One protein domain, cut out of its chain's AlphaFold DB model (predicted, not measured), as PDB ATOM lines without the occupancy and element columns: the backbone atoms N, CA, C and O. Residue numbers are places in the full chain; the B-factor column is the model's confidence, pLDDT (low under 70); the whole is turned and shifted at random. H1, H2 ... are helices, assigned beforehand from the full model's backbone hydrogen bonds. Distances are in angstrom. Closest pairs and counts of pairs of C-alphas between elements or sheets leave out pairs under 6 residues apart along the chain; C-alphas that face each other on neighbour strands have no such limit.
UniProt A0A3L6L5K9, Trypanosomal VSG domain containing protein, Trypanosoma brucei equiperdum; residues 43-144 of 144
ATOM      1  N   THR A  43     227.433 257.314 230.844       79.94
ATOM      2  CA  THR A  43     228.765 256.860 231.258       79.94
ATOM      3  C   THR A  43     229.048 255.435 230.796       79.94
ATOM      4  O   THR A  43     230.082 255.202 230.179       79.94
ATOM      5  N   LYS A  44     228.138 254.491 231.052       80.75
ATOM      6  CA  LYS A  44     228.332 253.087 230.671       80.75
ATOM      7  C   LYS A  44     228.287 252.894 229.162       80.75
ATOM      8  O   LYS A  44     229.116 252.177 228.624       80.75
ATOM      9  N   ILE A  45     227.384 253.586 228.465       79.12
ATOM     10  CA  ILE A  45     227.341 253.576 226.997       79.12
ATOM     11  C   ILE A  45     228.671 254.082 226.431       79.12
ATOM     12  O   ILE A  45     229.252 253.456 225.546       79.12
ATOM     13  N   LYS A  46     229.194 255.190 226.970       81.50
ATOM     14  CA  LYS A  46     230.495 255.729 226.569       81.50
ATOM     15  C   LYS A  46     231.632 254.745 226.847       81.50
ATOM     16  O   LYS A  46     232.495 254.593 225.990       81.50
ATOM     17  N   GLU A  47     231.637 254.080 227.998       84.81
ATOM     18  CA  GLU A  47     232.646 253.074 228.355       84.81
ATOM     19  C   GLU A  47     232.608 251.843 227.437       84.81
ATOM     20  O   GLU A  47     233.665 251.367 227.019       84.81
ATOM     21  N   GLU A  48     231.419 251.360 227.070       83.88
ATOM     22  CA  GLU A  48     231.249 250.251 226.121       83.88
ATOM     23  C   GLU A  48     231.737 250.640 224.719       83.88
ATOM     24  O   GLU A  48     232.508 249.907 224.100       83.88
ATOM     25  N   ILE A  49     231.380 251.841 224.244       84.69
ATOM     26  CA  ILE A  49     231.883 252.368 222.965       84.69
ATOM     27  C   ILE A  49     233.409 252.498 223.006       84.69
ATOM     28  O   ILE A  49     234.088 252.054 222.086       84.69
ATOM     29  N   GLN A  50     233.970 253.069 224.073       88.25
ATOM     30  CA  GLN A  50     235.421 253.204 224.229       88.25
ATOM     31  C   GLN A  50     236.122 251.843 224.262       88.25
ATOM     32  O   GLN A  50     237.172 251.688 223.642       88.25
ATOM     33  N   THR A  51     235.514 250.845 224.905       88.50
ATOM     34  CA  THR A  51     236.024 249.470 224.935       88.50
ATOM     35  C   THR A  51     236.013 248.839 223.545       88.50
ATOM     36  O   THR A  51     237.011 248.242 223.150       88.50
ATOM     37  N   ALA A  52     234.937 249.014 222.775       87.38
ATOM     38  CA  ALA A  52     234.853 248.516 221.403       87.38
ATOM     39  C   ALA A  52     235.828 249.236 220.451       87.38
ATOM     40  O   ALA A  52     236.379 248.629 219.532       87.38
ATOM     41  N   LEU A  53     236.058 250.534 220.667       89.06
ATOM     42  CA  LEU A  53     236.983 251.314 219.850       89.06
ATOM     43  C   LEU A  53     238.439 250.954 220.153       89.06
ATOM     44  O   LEU A  53     239.169 250.580 219.240       89.06
ATOM     45  N   TYR A  54     238.844 251.051 221.420       91.44
ATOM     46  CA  TYR A  54     240.251 251.118 221.839       91.44
ATOM     47  C   TYR A  54     240.714 249.925 222.685       91.44
ATOM     48  O   TYR A  54     241.897 249.805 223.004       91.44
ATOM     49  N   GLY A  55     239.790 249.048 223.072       90.62
ATOM     50  CA  GLY A  55     240.034 247.972 224.023       90.62
ATOM     51  C   GLY A  55     239.773 248.388 225.471       90.62
ATOM     52  O   GLY A  55     239.708 249.567 225.831       90.62
ATOM     53  N   LYS A  56     239.596 247.385 226.336       90.75
ATOM     54  CA  LYS A  56     239.183 247.579 227.732       90.75
ATOM     55  C   LYS A  56     240.148 248.496 228.493       90.75
ATOM     56  O   LYS A  56     241.327 248.188 228.643       90.75
ATOM     57  N   GLY A  57     239.607 249.579 229.052       90.19
ATOM     58  CA  GLY A  57     240.343 250.535 229.886       90.19
ATOM     59  C   GLY A  57     240.991 251.697 229.126       90.19
ATOM     60  O   GLY A  57     241.394 252.665 229.771       90.19
ATOM     61  N   ALA A  58     241.037 251.654 227.791       92.31
ATOM     62  CA  ALA A  58     241.461 252.783 226.971       92.31
ATOM     63  C   ALA A  58     240.272 253.707 226.658       92.31
ATOM     64  O   ALA A  58     239.165 253.261 226.367       92.31
ATOM     65  N   LYS A  59     240.497 255.020 226.738       90.31
ATOM     66  CA  LYS A  59     239.488 256.068 226.507       90.31
ATOM     67  C   LYS A  59     239.695 256.825 225.197       90.31
ATOM     68  O   LYS A  59     238.761 257.487 224.741       90.31
ATOM     69  N   THR A  60     240.901 256.756 224.638       88.38
ATOM     70  CA  THR A  60     241.331 257.438 223.411       88.38
ATOM     71  C   THR A  60     242.244 256.529 222.588       88.38
ATOM     72  O   THR A  60     242.819 255.578 223.124       88.38
ATOM     73  N   ALA A  61     242.427 256.854 221.304       88.19
ATOM     74  CA  ALA A  61     243.294 256.106 220.395       88.19
ATOM     75  C   ALA A  61     244.723 255.953 220.944       88.19
ATOM     76  O   ALA A  61     245.230 254.833 221.002       88.19
ATOM     77  N   ASP A  62     245.327 257.033 221.453       92.75
ATOM     78  CA  ASP A  62     246.701 257.046 221.993       92.75
ATOM     79  C   ASP A  62     246.910 256.125 223.206       92.75
ATOM     80  O   ASP A  62     248.036 255.752 223.532       92.75
ATOM     81  N   GLN A  63     245.829 255.734 223.885       94.25
ATOM     82  CA  GLN A  63     245.877 254.784 225.001       94.25
ATOM     83  C   GLN A  63     245.834 253.322 224.537       94.25
ATOM     84  O   GLN A  63     246.021 252.413 225.347       94.25
ATOM     85  N   THR A  64     245.608 253.079 223.244       91.94
ATOM     86  CA  THR A  64     245.632 251.739 222.654       91.94
ATOM     87  C   THR A  64     247.061 251.209 222.671       91.94
ATOM     88  O   THR A  64     247.955 251.764 222.041       91.94
ATOM     89  N   THR A  65     247.289 250.113 223.384       94.19
ATOM     90  CA  THR A  65     248.596 249.445 223.436       94.19
ATOM     91  C   THR A  65     248.638 248.277 222.458       94.19
ATOM     92  O   THR A  65     247.599 247.798 222.004       94.19
ATOM     93  N   LEU A  66     249.831 247.742 222.184       92.38
ATOM     94  CA  LEU A  66     249.946 246.510 221.401       92.38
ATOM     95  C   LEU A  66     249.163 245.345 222.027       92.38
ATOM     96  O   LEU A  66     248.582 244.549 221.302       92.38
ATOM     97  N   ALA A  67     249.117 245.256 223.359       91.88
ATOM     98  CA  ALA A  67     248.354 244.218 224.047       91.88
ATOM     99  C   ALA A  67     246.839 244.367 223.829       91.88
ATOM    100  O   ALA A  67     246.155 243.366 223.654       91.88
ATOM    101  N   LEU A  68     246.329 245.604 223.801       91.75
ATOM    102  CA  LEU A  68     244.924 245.876 223.483       91.75
ATOM    103  C   LEU A  68     244.614 245.587 222.010       91.75
ATOM    104  O   LEU A  68     243.581 245.005 221.719       91.75
ATOM    105  N   LEU A  69     245.533 245.922 221.098       90.12
ATOM    106  CA  LEU A  69     245.378 245.652 219.665       90.12
ATOM    107  C   LEU A  69     245.363 244.147 219.347       90.12
ATOM    108  O   LEU A  69     244.650 243.709 218.452       90.12
ATOM    109  N   LYS A  70     246.167 243.355 220.067       88.44
ATOM    110  CA  LYS A  70     246.242 241.894 219.911       88.44
ATOM    111  C   LYS A  70     245.013 241.160 220.459       88.44
ATOM    112  O   LYS A  70     244.826 239.989 220.122       88.44
ATOM    113  N   GLY A  71     244.224 241.809 221.313       81.25
ATOM    114  CA  GLY A  71     243.189 241.162 222.108       81.25
ATOM    115  C   GLY A  71     243.760 240.390 223.306       81.25
ATOM    116  O   GLY A  71     244.944 240.039 223.379       81.25
ATOM    117  N   GLY A  72     242.903 240.138 224.295       76.56
ATOM    118  CA  GLY A  72     243.302 239.528 225.566       76.56
ATOM    119  C   GLY A  72     243.961 238.151 225.403       76.56
ATOM    120  O   GLY A  72     243.351 237.221 224.886       76.56
ATOM    121  N   GLY A  73     245.195 238.003 225.903       73.38
ATOM    122  CA  GLY A  73     245.906 236.716 225.966       73.38
ATOM    123  C   GLY A  73     246.626 236.288 224.683       73.38
ATOM    124  O   GLY A  73     247.227 235.215 224.659       73.38
ATOM    125  N   ASN A  74     246.611 237.112 223.635       82.62
ATOM    126  CA  ASN A  74     247.287 236.812 222.379       82.62
ATOM    127  C   ASN A  74     248.777 237.210 222.424       82.62
ATOM    128  O   ASN A  74     249.129 238.385 222.550       82.62
ATOM    129  N   SER A  75     249.662 236.219 222.303       84.12
ATOM    130  CA  SER A  75     251.120 236.401 222.267       84.12
ATOM    131  C   SER A  75     251.709 236.400 220.855       84.12
ATOM    132  O   SER A  75     252.930 236.478 220.722       84.12
ATOM    133  N   GLY A  76     250.874 236.308 219.816       86.19
ATOM    134  CA  GLY A  76     251.303 236.243 218.422       86.19
ATOM    135  C   GLY A  76     252.156 237.438 218.013       86.19
ATOM    136  O   GLY A  76     251.975 238.557 218.506       86.19
ATOM    137  N   THR A  77     253.133 237.196 217.150       88.50
ATOM    138  CA  THR A  77     254.070 238.214 216.652       88.50
ATOM    139  C   THR A  77     253.812 238.576 215.202       88.50
ATOM    140  O   THR A  77     254.381 239.555 214.720       88.50
ATOM    141  N   ASP A  78     252.935 237.829 214.534       89.44
ATOM    142  CA  ASP A  78     252.636 238.026 213.130       89.44
ATOM    143  C   ASP A  78     251.349 238.831 212.956       89.44
ATOM    144  O   ASP A  78     250.406 238.747 213.747       89.44
ATOM    145  N   ARG A  79     251.259 239.573 211.852       89.50
ATOM    146  CA  ARG A  79     250.074 240.350 211.477       89.50
ATOM    147  C   ARG A  79     248.825 239.474 211.407       89.50
ATOM    148  O   ARG A  79     247.778 239.881 211.894       89.50
ATOM    149  N   LYS A  80     248.944 238.253 210.877       87.81
ATOM    150  CA  LYS A  80     247.852 237.261 210.832       87.81
ATOM    151  C   LYS A  80     247.355 236.847 212.223       87.81
ATOM    152  O   LYS A  80     246.195 236.489 212.371       87.81
ATOM    153  N   ASP A  81     248.201 236.924 213.250       86.25
ATOM    154  CA  ASP A  81     247.796 236.571 214.612       86.25
ATOM    155  C   ASP A  81     246.909 237.664 215.226       86.25
ATOM    156  O   ASP A  81     246.177 237.400 216.173       86.25
ATOM    157  N   ILE A  82     246.962 238.887 214.689       88.38
ATOM    158  CA  ILE A  82     246.098 240.014 215.069       88.38
ATOM    159  C   ILE A  82     244.886 240.080 214.139       88.38
ATOM    160  O   ILE A  82     243.747 240.166 214.585       88.38
ATOM    161  N   CYS A  83     245.126 240.012 212.833       88.38
ATOM    162  CA  CYS A  83     244.121 240.238 211.797       88.38
ATOM    163  C   CYS A  83     243.277 239.010 211.462       88.38
ATOM    164  O   CYS A  83     242.302 239.117 210.721       88.38
ATOM    165  N   GLY A  84     243.618 237.867 212.048       83.62
ATOM    166  CA  GLY A  84     242.959 236.597 211.822       83.62
ATOM    167  C   GLY A  84     243.703 235.714 210.824       83.62
ATOM    168  O   GLY A  84     244.348 236.167 209.878       83.62
ATOM    169  N   GLN A  85     243.563 234.413 211.054       80.31
ATOM    170  CA  GLN A  85     243.918 233.329 210.142       80.31
ATOM    171  C   GLN A  85     242.795 232.288 210.200       80.31
ATOM    172  O   GLN A  85     242.132 232.166 211.234       80.31
ATOM    173  N   ASP A  86     242.592 231.533 209.120       72.06
ATOM    174  CA  ASP A  86     241.408 230.680 208.910       72.06
ATOM    175  C   ASP A  86     241.069 229.731 210.075       72.06
ATOM    176  O   ASP A  86     239.907 229.388 210.280       72.06
ATOM    177  N   THR A  87     242.064 229.319 210.865       67.94
ATOM    178  CA  THR A  87     241.923 228.297 211.914       67.94
ATOM    179  C   THR A  87     242.204 228.781 213.342       67.94
ATOM    180  O   THR A  87     242.113 227.975 214.267       67.94
ATOM    181  N   ALA A  88     242.533 230.061 213.569       63.69
ATOM    182  CA  ALA A  88     242.836 230.556 214.921       63.69
ATOM    183  C   ALA A  88     241.691 231.318 215.588       63.69
ATOM    184  O   ALA A  88     240.860 231.963 214.951       63.69
ATOM    185  N   ALA A  89     241.723 231.272 216.920       60.94
ATOM    186  CA  ALA A  89     240.826 232.014 217.795       60.94
ATOM    187  C   ALA A  89     241.146 233.519 217.863       60.94
ATOM    188  O   ALA A  89     240.260 234.305 218.184       60.94
ATOM    189  N   ALA A  90     242.386 233.928 217.575       63.22
ATOM    190  CA  ALA A  90     242.794 235.325 217.664       63.22
ATOM    191  C   ALA A  90     242.334 236.113 216.429       63.22
ATOM    192  O   ALA A  90     242.661 235.758 215.295       63.22
ATOM    193  N   LYS A  91     241.539 237.161 216.665       71.81
ATOM    194  CA  LYS A  91     240.986 238.061 215.648       71.81
ATOM    195  C   LYS A  91     240.976 239.481 216.197       71.81
ATOM    196  O   LYS A  91     240.881 239.663 217.408       71.81
ATOM    197  N   ALA A  92     240.995 240.457 215.297       84.31
ATOM    198  CA  ALA A  92     240.793 241.857 215.629       84.31
ATOM    199  C   ALA A  92     239.451 242.027 216.365       84.31
ATOM    200  O   ALA A  92     238.389 241.712 215.822       84.31
ATOM    201  N   ASP A  93     239.509 242.500 217.608       85.50
ATOM    202  CA  ASP A  93     238.358 242.647 218.509       85.50
ATOM    203  C   ASP A  93     238.034 244.114 218.837       85.50
ATOM    204  O   ASP A  93     237.038 244.400 219.500       85.50
ATOM    205  N   THR A  94     238.834 245.049 218.320       89.44
ATOM    206  CA  THR A  94     238.658 246.497 218.474       89.44
ATOM    207  C   THR A  94     238.684 247.200 217.124       89.44
ATOM    208  O   THR A  94     239.332 246.735 216.181       89.44
ATOM    209  N   VAL A  95     238.030 248.361 217.015       90.44
ATOM    210  CA  VAL A  95     238.083 249.177 215.785       90.44
ATOM    211  C   VAL A  95     239.520 249.577 215.444       90.44
ATOM    212  O   VAL A  95     239.890 249.555 214.273       90.44
ATOM    213  N   MET A  96     240.361 249.847 216.444       92.06
ATOM    214  CA  MET A  96     241.789 250.102 216.224       92.06
ATOM    215  C   MET A  96     242.510 248.911 215.578       92.06
ATOM    216  O   MET A  96     243.309 249.099 214.660       92.06
ATOM    217  N   ALA A  97     242.214 247.681 216.011       90.94
ATOM    218  CA  ALA A  97     242.767 246.484 215.384       90.94
ATOM    219  C   ALA A  97     242.270 246.325 213.938       90.94
ATOM    220  O   ALA A  97     243.071 246.031 213.053       90.94
ATOM    221  N   TYR A  98     240.990 246.607 213.663       90.12
ATOM    222  CA  TYR A  98     240.464 246.612 212.292       90.12
ATOM    223  C   TYR A  98     241.135 247.660 211.402       90.12
ATOM    224  O   TYR A  98     241.504 247.334 210.276       90.12
ATOM    225  N   LEU A  99     241.346 248.884 211.899       89.88
ATOM    226  CA  LEU A  99     242.068 249.925 211.164       89.88
ATOM    227  C   LEU A  99     243.470 249.448 210.777       89.88
ATOM    228  O   LEU A  99     243.837 249.518 209.610       89.88
ATOM    229  N   PHE A 100     244.227 248.869 211.709       91.56
ATOM    230  CA  PHE A 100     245.529 248.281 211.387       91.56
ATOM    231  C   PHE A 100     245.424 247.151 210.343       91.56
ATOM    232  O   PHE A 100     246.203 247.076 209.391       91.56
ATOM    233  N   CYS A 101     244.451 246.259 210.491       90.31
ATOM    234  CA  CYS A 101     244.328 245.094 209.621       90.31
ATOM    235  C   CYS A 101     243.885 245.421 208.197       90.31
ATOM    236  O   CYS A 101     244.295 244.728 207.270       90.31
ATOM    237  N   LEU A 102     243.084 246.468 208.025       88.00
ATOM    238  CA  LEU A 102     242.561 246.873 206.723       88.00
ATOM    239  C   LEU A 102     243.425 247.942 206.056       88.00
ATOM    240  O   LEU A 102     243.570 247.921 204.840       88.00
ATOM    241  N   CYS A 103     243.997 248.857 206.839       90.62
ATOM    242  CA  CYS A 103     244.617 250.068 206.309       90.62
ATOM    243  C   CYS A 103     246.141 250.082 206.397       90.62
ATOM    244  O   CYS A 103     246.774 250.770 205.598       90.62
ATOM    245  N   ALA A 104     246.748 249.357 207.344       90.19
ATOM    246  CA  ALA A 104     248.199 249.400 207.476       90.19
ATOM    247  C   ALA A 104     248.854 248.751 206.241       90.19
ATOM    248  O   ALA A 104     248.558 247.586 205.941       90.19
ATOM    249  N   PRO A 105     249.741 249.472 205.535       88.12
ATOM    250  CA  PRO A 105     250.525 248.905 204.454       88.12
ATOM    251  C   PRO A 105     251.603 248.001 205.058       88.12
ATOM    252  O   PRO A 105     251.893 248.070 206.247       88.12
ATOM    253  N   HIS A 106     252.192 247.119 204.269       87.06
ATOM    254  CA  HIS A 106     253.268 246.225 204.690       87.06
ATOM    255  C   HIS A 106     254.563 246.555 203.931       87.06
ATOM    256  O   HIS A 106     254.555 247.217 202.900       87.06
ATOM    257  N   SER A 107     255.717 246.078 204.406       87.44
ATOM    258  CA  SER A 107     257.001 246.277 203.716       87.44
ATOM    259  C   SER A 107     257.029 245.767 202.266       87.44
ATOM    260  O   SER A 107     257.814 246.257 201.460       87.44
ATOM    261  N   GLY A 108     256.193 244.782 201.926       87.50
ATOM    262  CA  GLY A 108     255.988 244.325 200.545       87.50
ATOM    263  C   GLY A 108     255.199 245.306 199.668       87.50
ATOM    264  O   GLY A 108     255.348 245.276 198.450       87.50
ATOM    265  N   ASP A 109     254.442 246.216 200.281       87.62
ATOM    266  CA  ASP A 109     253.533 247.167 199.635       87.62
ATOM    267  C   ASP A 109     254.300 248.456 199.324       87.62
ATOM    268  O   ASP A 109     254.177 249.491 199.991       87.62
ATOM    269  N   SER A 110     255.217 248.356 198.358       90.00
ATOM    270  CA  SER A 110     256.113 249.453 197.969       90.00
ATOM    271  C   SER A 110     256.918 250.016 199.155       90.00
ATOM    272  O   SER A 110     256.982 251.228 199.355       90.00
ATOM    273  N   ALA A 111     257.520 249.136 199.970       88.00
ATOM    274  CA  ALA A 111     258.222 249.499 201.210       88.00
ATOM    275  C   ALA A 111     257.327 250.227 202.234       88.00
ATOM    276  O   ALA A 111     257.777 251.132 202.940       88.00
ATOM    277  N   GLY A 112     256.049 249.840 202.305       87.44
ATOM    278  CA  GLY A 112     255.071 250.427 203.216       87.44
ATOM    279  C   GLY A 112     254.502 251.767 202.758       87.44
ATOM    280  O   GLY A 112     253.883 252.464 203.562       87.44
ATOM    281  N   ALA A 113     254.776 252.185 201.519       90.06
ATOM    282  CA  ALA A 113     254.380 253.497 201.014       90.06
ATOM    283  C   ALA A 113     252.933 253.538 200.509       90.06
ATOM    284  O   ALA A 113     252.402 254.634 200.320       90.06
ATOM    285  N   GLU A 114     252.302 252.381 200.302       90.38
ATOM    286  CA  GLU A 114     250.918 252.310 199.841       90.38
ATOM    287  C   GLU A 114     249.944 252.990 200.812       90.38
ATOM    288  O   GLU A 114     250.070 252.927 202.036       90.38
ATOM    289  N   LYS A 115     248.978 253.696 200.226       88.75
ATOM    290  CA  LYS A 115     247.999 254.548 200.903       88.75
ATOM    291  C   LYS A 115     246.635 253.879 200.810       88.75
ATOM    292  O   LYS A 115     245.833 254.208 199.944       88.75
ATOM    293  N   VAL A 116     246.429 252.857 201.639       88.75
ATOM    294  CA  VAL A 116     245.310 251.915 201.475       88.75
ATOM    295  C   VAL A 116     243.967 252.557 201.822       88.75
ATOM    296  O   VAL A 116     242.996 252.360 201.096       88.75
ATOM    297  N   CYS A 117     243.905 253.332 202.909       86.19
ATOM    298  CA  CYS A 117     242.645 253.910 203.387       86.19
ATOM    299  C   CYS A 117     242.537 255.428 203.203       86.19
ATOM    300  O   CYS A 117     241.427 255.924 203.024       86.19
ATOM    301  N   THR A 118     243.648 256.174 203.231       84.81
ATOM    302  CA  THR A 118     243.656 257.634 203.030       84.81
ATOM    303  C   THR A 118     244.907 258.078 202.271       84.81
ATOM    304  O   THR A 118     245.968 257.475 202.415       84.81
ATOM    305  N   GLU A 119     244.824 259.163 201.496       87.50
ATOM    306  CA  GLU A 119     245.975 259.703 200.744       87.50
ATOM    307  C   GLU A 119     247.084 260.255 201.658       87.50
ATOM    308  O   GLU A 119     248.260 260.260 201.293       87.50
ATOM    309  N   THR A 120     246.723 260.692 202.866       86.00
ATOM    310  CA  THR A 120     247.628 261.257 203.880       86.00
ATOM    311  C   THR A 120     248.214 260.207 204.826       86.00
ATOM    312  O   THR A 120     248.931 260.556 205.770       86.00
ATOM    313  N   GLN A 121     247.935 258.922 204.579       86.88
ATOM    314  CA  GLN A 121     248.407 257.820 205.406       86.88
ATOM    315  C   GLN A 121     249.928 257.864 205.570       86.88
ATOM    316  O   GLN A 121     250.668 258.104 204.613       86.88
ATOM    317  N   THR A 122     250.431 257.633 206.776       86.75
ATOM    318  CA  THR A 122     251.872 257.511 207.021       86.75
ATOM    319  C   THR A 122     252.422 256.233 206.380       86.75
ATOM    320  O   THR A 122     251.689 255.344 205.954       86.75
ATOM    321  N   THR A 123     253.735 256.181 206.172       87.94
ATOM    322  CA  THR A 123     254.397 254.992 205.616       87.94
ATOM    323  C   THR A 123     254.698 254.014 206.746       87.94
ATOM    324  O   THR A 123     255.373 254.389 207.705       87.94
ATOM    325  N   TYR A 124     254.292 252.753 206.592       86.81
ATOM    326  CA  TYR A 124     254.560 251.689 207.561       86.81
ATOM    327  C   TYR A 124     255.313 250.531 206.911       86.81
ATOM    328  O   TYR A 124     254.756 249.685 206.220       86.81
ATOM    329  N   ASN A 125     256.620 250.485 207.146       86.56
ATOM    330  CA  ASN A 125     257.517 249.536 206.491       86.56
ATOM    331  C   ASN A 125     257.907 248.372 207.418       86.56
ATOM    332  O   ASN A 125     259.092 248.120 207.644       86.56
ATOM    333  N   ARG A 126     256.925 247.696 208.029       85.44
ATOM    334  CA  ARG A 126     257.188 246.496 208.844       85.44
ATOM    335  C   ARG A 126     256.838 245.227 208.086       85.44
ATOM    336  O   ARG A 126     255.891 245.185 207.295       85.44
ATOM    337  N   VAL A 127     257.608 244.178 208.360       85.56
ATOM    338  CA  VAL A 127     257.344 242.847 207.819       85.56
ATOM    339  C   VAL A 127     256.135 242.207 208.506       85.56
ATOM    340  O   VAL A 127     255.834 242.528 209.649       85.56
ATOM    341  N   ASN A 128     255.458 241.259 207.849       85.62
ATOM    342  CA  ASN A 128     254.283 240.588 208.417       85.62
ATOM    343  C   ASN A 128     254.582 239.833 209.719       85.62
ATOM    344  O   ASN A 128     253.655 239.558 210.468       85.62
ATOM    345  N   THR A 129     255.846 239.511 209.993       89.44
ATOM    346  CA  THR A 129     256.299 238.816 211.204       89.44
ATOM    347  C   THR A 129     256.753 239.762 212.324       89.44
ATOM    348  O   THR A 129     257.390 239.324 213.278       89.44
ATOM    349  N   ASP A 130     256.507 241.073 212.195       89.56
ATOM    350  CA  ASP A 130     256.836 242.073 213.214       89.56
ATOM    351  C   ASP A 130     255.677 243.054 213.429       89.56
ATOM    352  O   ASP A 130     255.464 243.991 212.661       89.56
ATOM    353  N   VAL A 131     254.962 242.865 214.540       90.19
ATOM    354  CA  VAL A 131     253.844 243.722 214.969       90.19
ATOM    355  C   VAL A 131     254.216 244.722 216.070       90.19
ATOM    356  O   VAL A 131     253.330 245.346 216.653       90.19
ATOM    357  N   THR A 132     255.503 244.910 216.385       90.81
ATOM    358  CA  THR A 132     255.944 245.732 217.534       90.81
ATOM    359  C   THR A 132     255.373 247.158 217.497       90.81
ATOM    360  O   THR A 132     254.985 247.708 218.527       90.81
ATOM    361  N   GLY A 133     255.257 247.741 216.299       89.25
ATOM    362  CA  GLY A 133     254.716 249.088 216.076       89.25
ATOM    363  C   GLY A 133     253.248 249.147 215.642       89.25
ATOM    364  O   GLY A 133     252.785 250.222 215.284       89.25
ATOM    365  N   ALA A 134     252.517 248.027 215.623       91.75
ATOM    366  CA  ALA A 134     251.163 247.977 215.054       91.75
ATOM    367  C   ALA A 134     250.174 248.935 215.750       91.75
ATOM    368  O   ALA A 134     249.345 249.559 215.098       91.75
ATOM    369  N   HIS A 135     250.297 249.103 217.070       92.25
ATOM    370  CA  HIS A 135     249.467 250.040 217.832       92.25
ATOM    371  C   HIS A 135     249.747 251.508 217.480       92.25
ATOM    372  O   HIS A 135     248.808 252.285 217.364       92.25
ATOM    373  N   THR A 136     251.011 251.878 217.254       92.88
ATOM    374  CA  THR A 136     251.388 253.228 216.811       92.88
ATOM    375  C   THR A 136     250.820 253.533 215.430       92.88
ATOM    376  O   THR A 136     250.340 254.636 215.191       92.88
ATOM    377  N   GLU A 137     250.818 252.548 214.534       91.12
ATOM    378  CA  GLU A 137     250.220 252.704 213.206       91.12
ATOM    379  C   GLU A 137     248.701 252.870 213.290       91.12
ATOM    380  O   GLU A 137     248.140 253.794 212.709       91.12
ATOM    381  N   ALA A 138     248.029 252.035 214.088       91.62
ATOM    382  CA  ALA A 138     246.596 252.168 214.330       91.62
ATOM    383  C   ALA A 138     246.233 253.555 214.894       91.62
ATOM    384  O   ALA A 138     245.241 254.150 214.482       91.62
ATOM    385  N   GLN A 139     247.047 254.089 215.815       92.56
ATOM    386  CA  GLN A 139     246.897 255.442 216.366       92.56
ATOM    387  C   GLN A 139     247.025 256.524 215.296       92.56
ATOM    388  O   GLN A 139     246.224 257.452 215.268       92.56
ATOM    389  N   GLN A 140     248.008 256.404 214.402       89.38
ATOM    390  CA  GLN A 140     248.179 257.351 213.302       89.38
ATOM    391  C   GLN A 140     246.993 257.303 212.341       89.38
ATOM    392  O   GLN A 140     246.463 258.355 212.003       89.38
ATOM    393  N   LEU A 141     246.538 256.103 211.972       89.06
ATOM    394  CA  LEU A 141     245.366 255.880 211.122       89.06
ATOM    395  C   LEU A 141     244.077 256.464 211.714       89.06
ATOM    396  O   LEU A 141     243.262 257.013 210.983       89.06
ATOM    397  N   ALA A 142     243.900 256.375 213.032       86.62
ATOM    398  CA  ALA A 142     242.735 256.934 213.717       86.62
ATOM    399  C   ALA A 142     242.717 258.474 213.751       86.62
ATOM    400  O   ALA A 142     241.666 259.060 214.008       86.62
ATOM    401  N   ASN A 143     243.864 259.116 213.511       78.75
ATOM    402  CA  ASN A 143     244.040 260.569 213.523       78.75
ATOM    403  C   ASN A 143     244.181 261.172 212.106       78.75
ATOM    404  O   ASN A 143     244.551 262.343 211.990       78.75
ATOM    405  N   GLN A 144     243.946 260.371 211.058       71.38
ATOM    406  CA  GLN A 144     243.933 260.790 209.648       71.38
ATOM    407  C   GLN A 144     242.712 261.646 209.307       71.38
ATOM    408  O   GLN A 144     241.614 261.356 209.835       71.38
TER     409      GLN A 144
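What this domain is: This is residues 43 to 144 of the 144 residues of the protein "Trypanosomal VSG domain containing protein" of Trypanosoma brucei equiperdum (UniProt A0A3L6L5K9). Little regular structure: two crossed helices, H4 and H5, make a core with short H2 and H3 packed on it, H1 reaching from one end of H4 and a long loop, residues 104 to 133, at the opposite end of the length. The 102 printed residues have five named helices, H1 to H5 in order, and no named strand; the class is all helix, with 40 residues in named elements. The whole is compact, radius of gyration of the C-alphas 13.2 A, spanning 43 by 33 by 20 A.

Where its parts are: H1, residues 43 to 54, begins at C-alpha (228.765, 256.860, 231.258) and is 15.9 A long. H2 is residues 66 to 70, 6.1 A, and H3 79 to 83, 6.0 A. H4, residues 95 to 103, is 11.5 A; H5, residues 134 to 142, is 12.4 A and ends at C-alpha (242.735, 256.934, 213.717).

How they stand to each other: H4 is the hub. H1, with residues 52 to 54 alone, and H4 touch only at their ends, C-alphas of Leu 53 and Val 95 closest at 4.7 A, at a shallow tilt of 27 degrees, the same way. H2 touches H5, C-alphas of Leu 66 and His 135 closest at 5.0 A. H3 touches H4, C-alphas of Cys 83 and Cys 101 closest at 5.3 A. H4 and H5 touch, about perpendicular at 89 degrees, C-alphas of Phe 100 and Ala 138 closest at 5.0 A. H1 and H5 are apart. In H1 to H5 every O i to N i+4 pair is within hydrogen-bond range.

The domain as a whole: The farthest C-alphas, of Thr 43 and Ser 110, are 43.7 A apart. The printed part has no cut. The links H1 to H2, H3 to H4 and H4 to H5 are long. Residues 87 to 90 have pLDDT under 70.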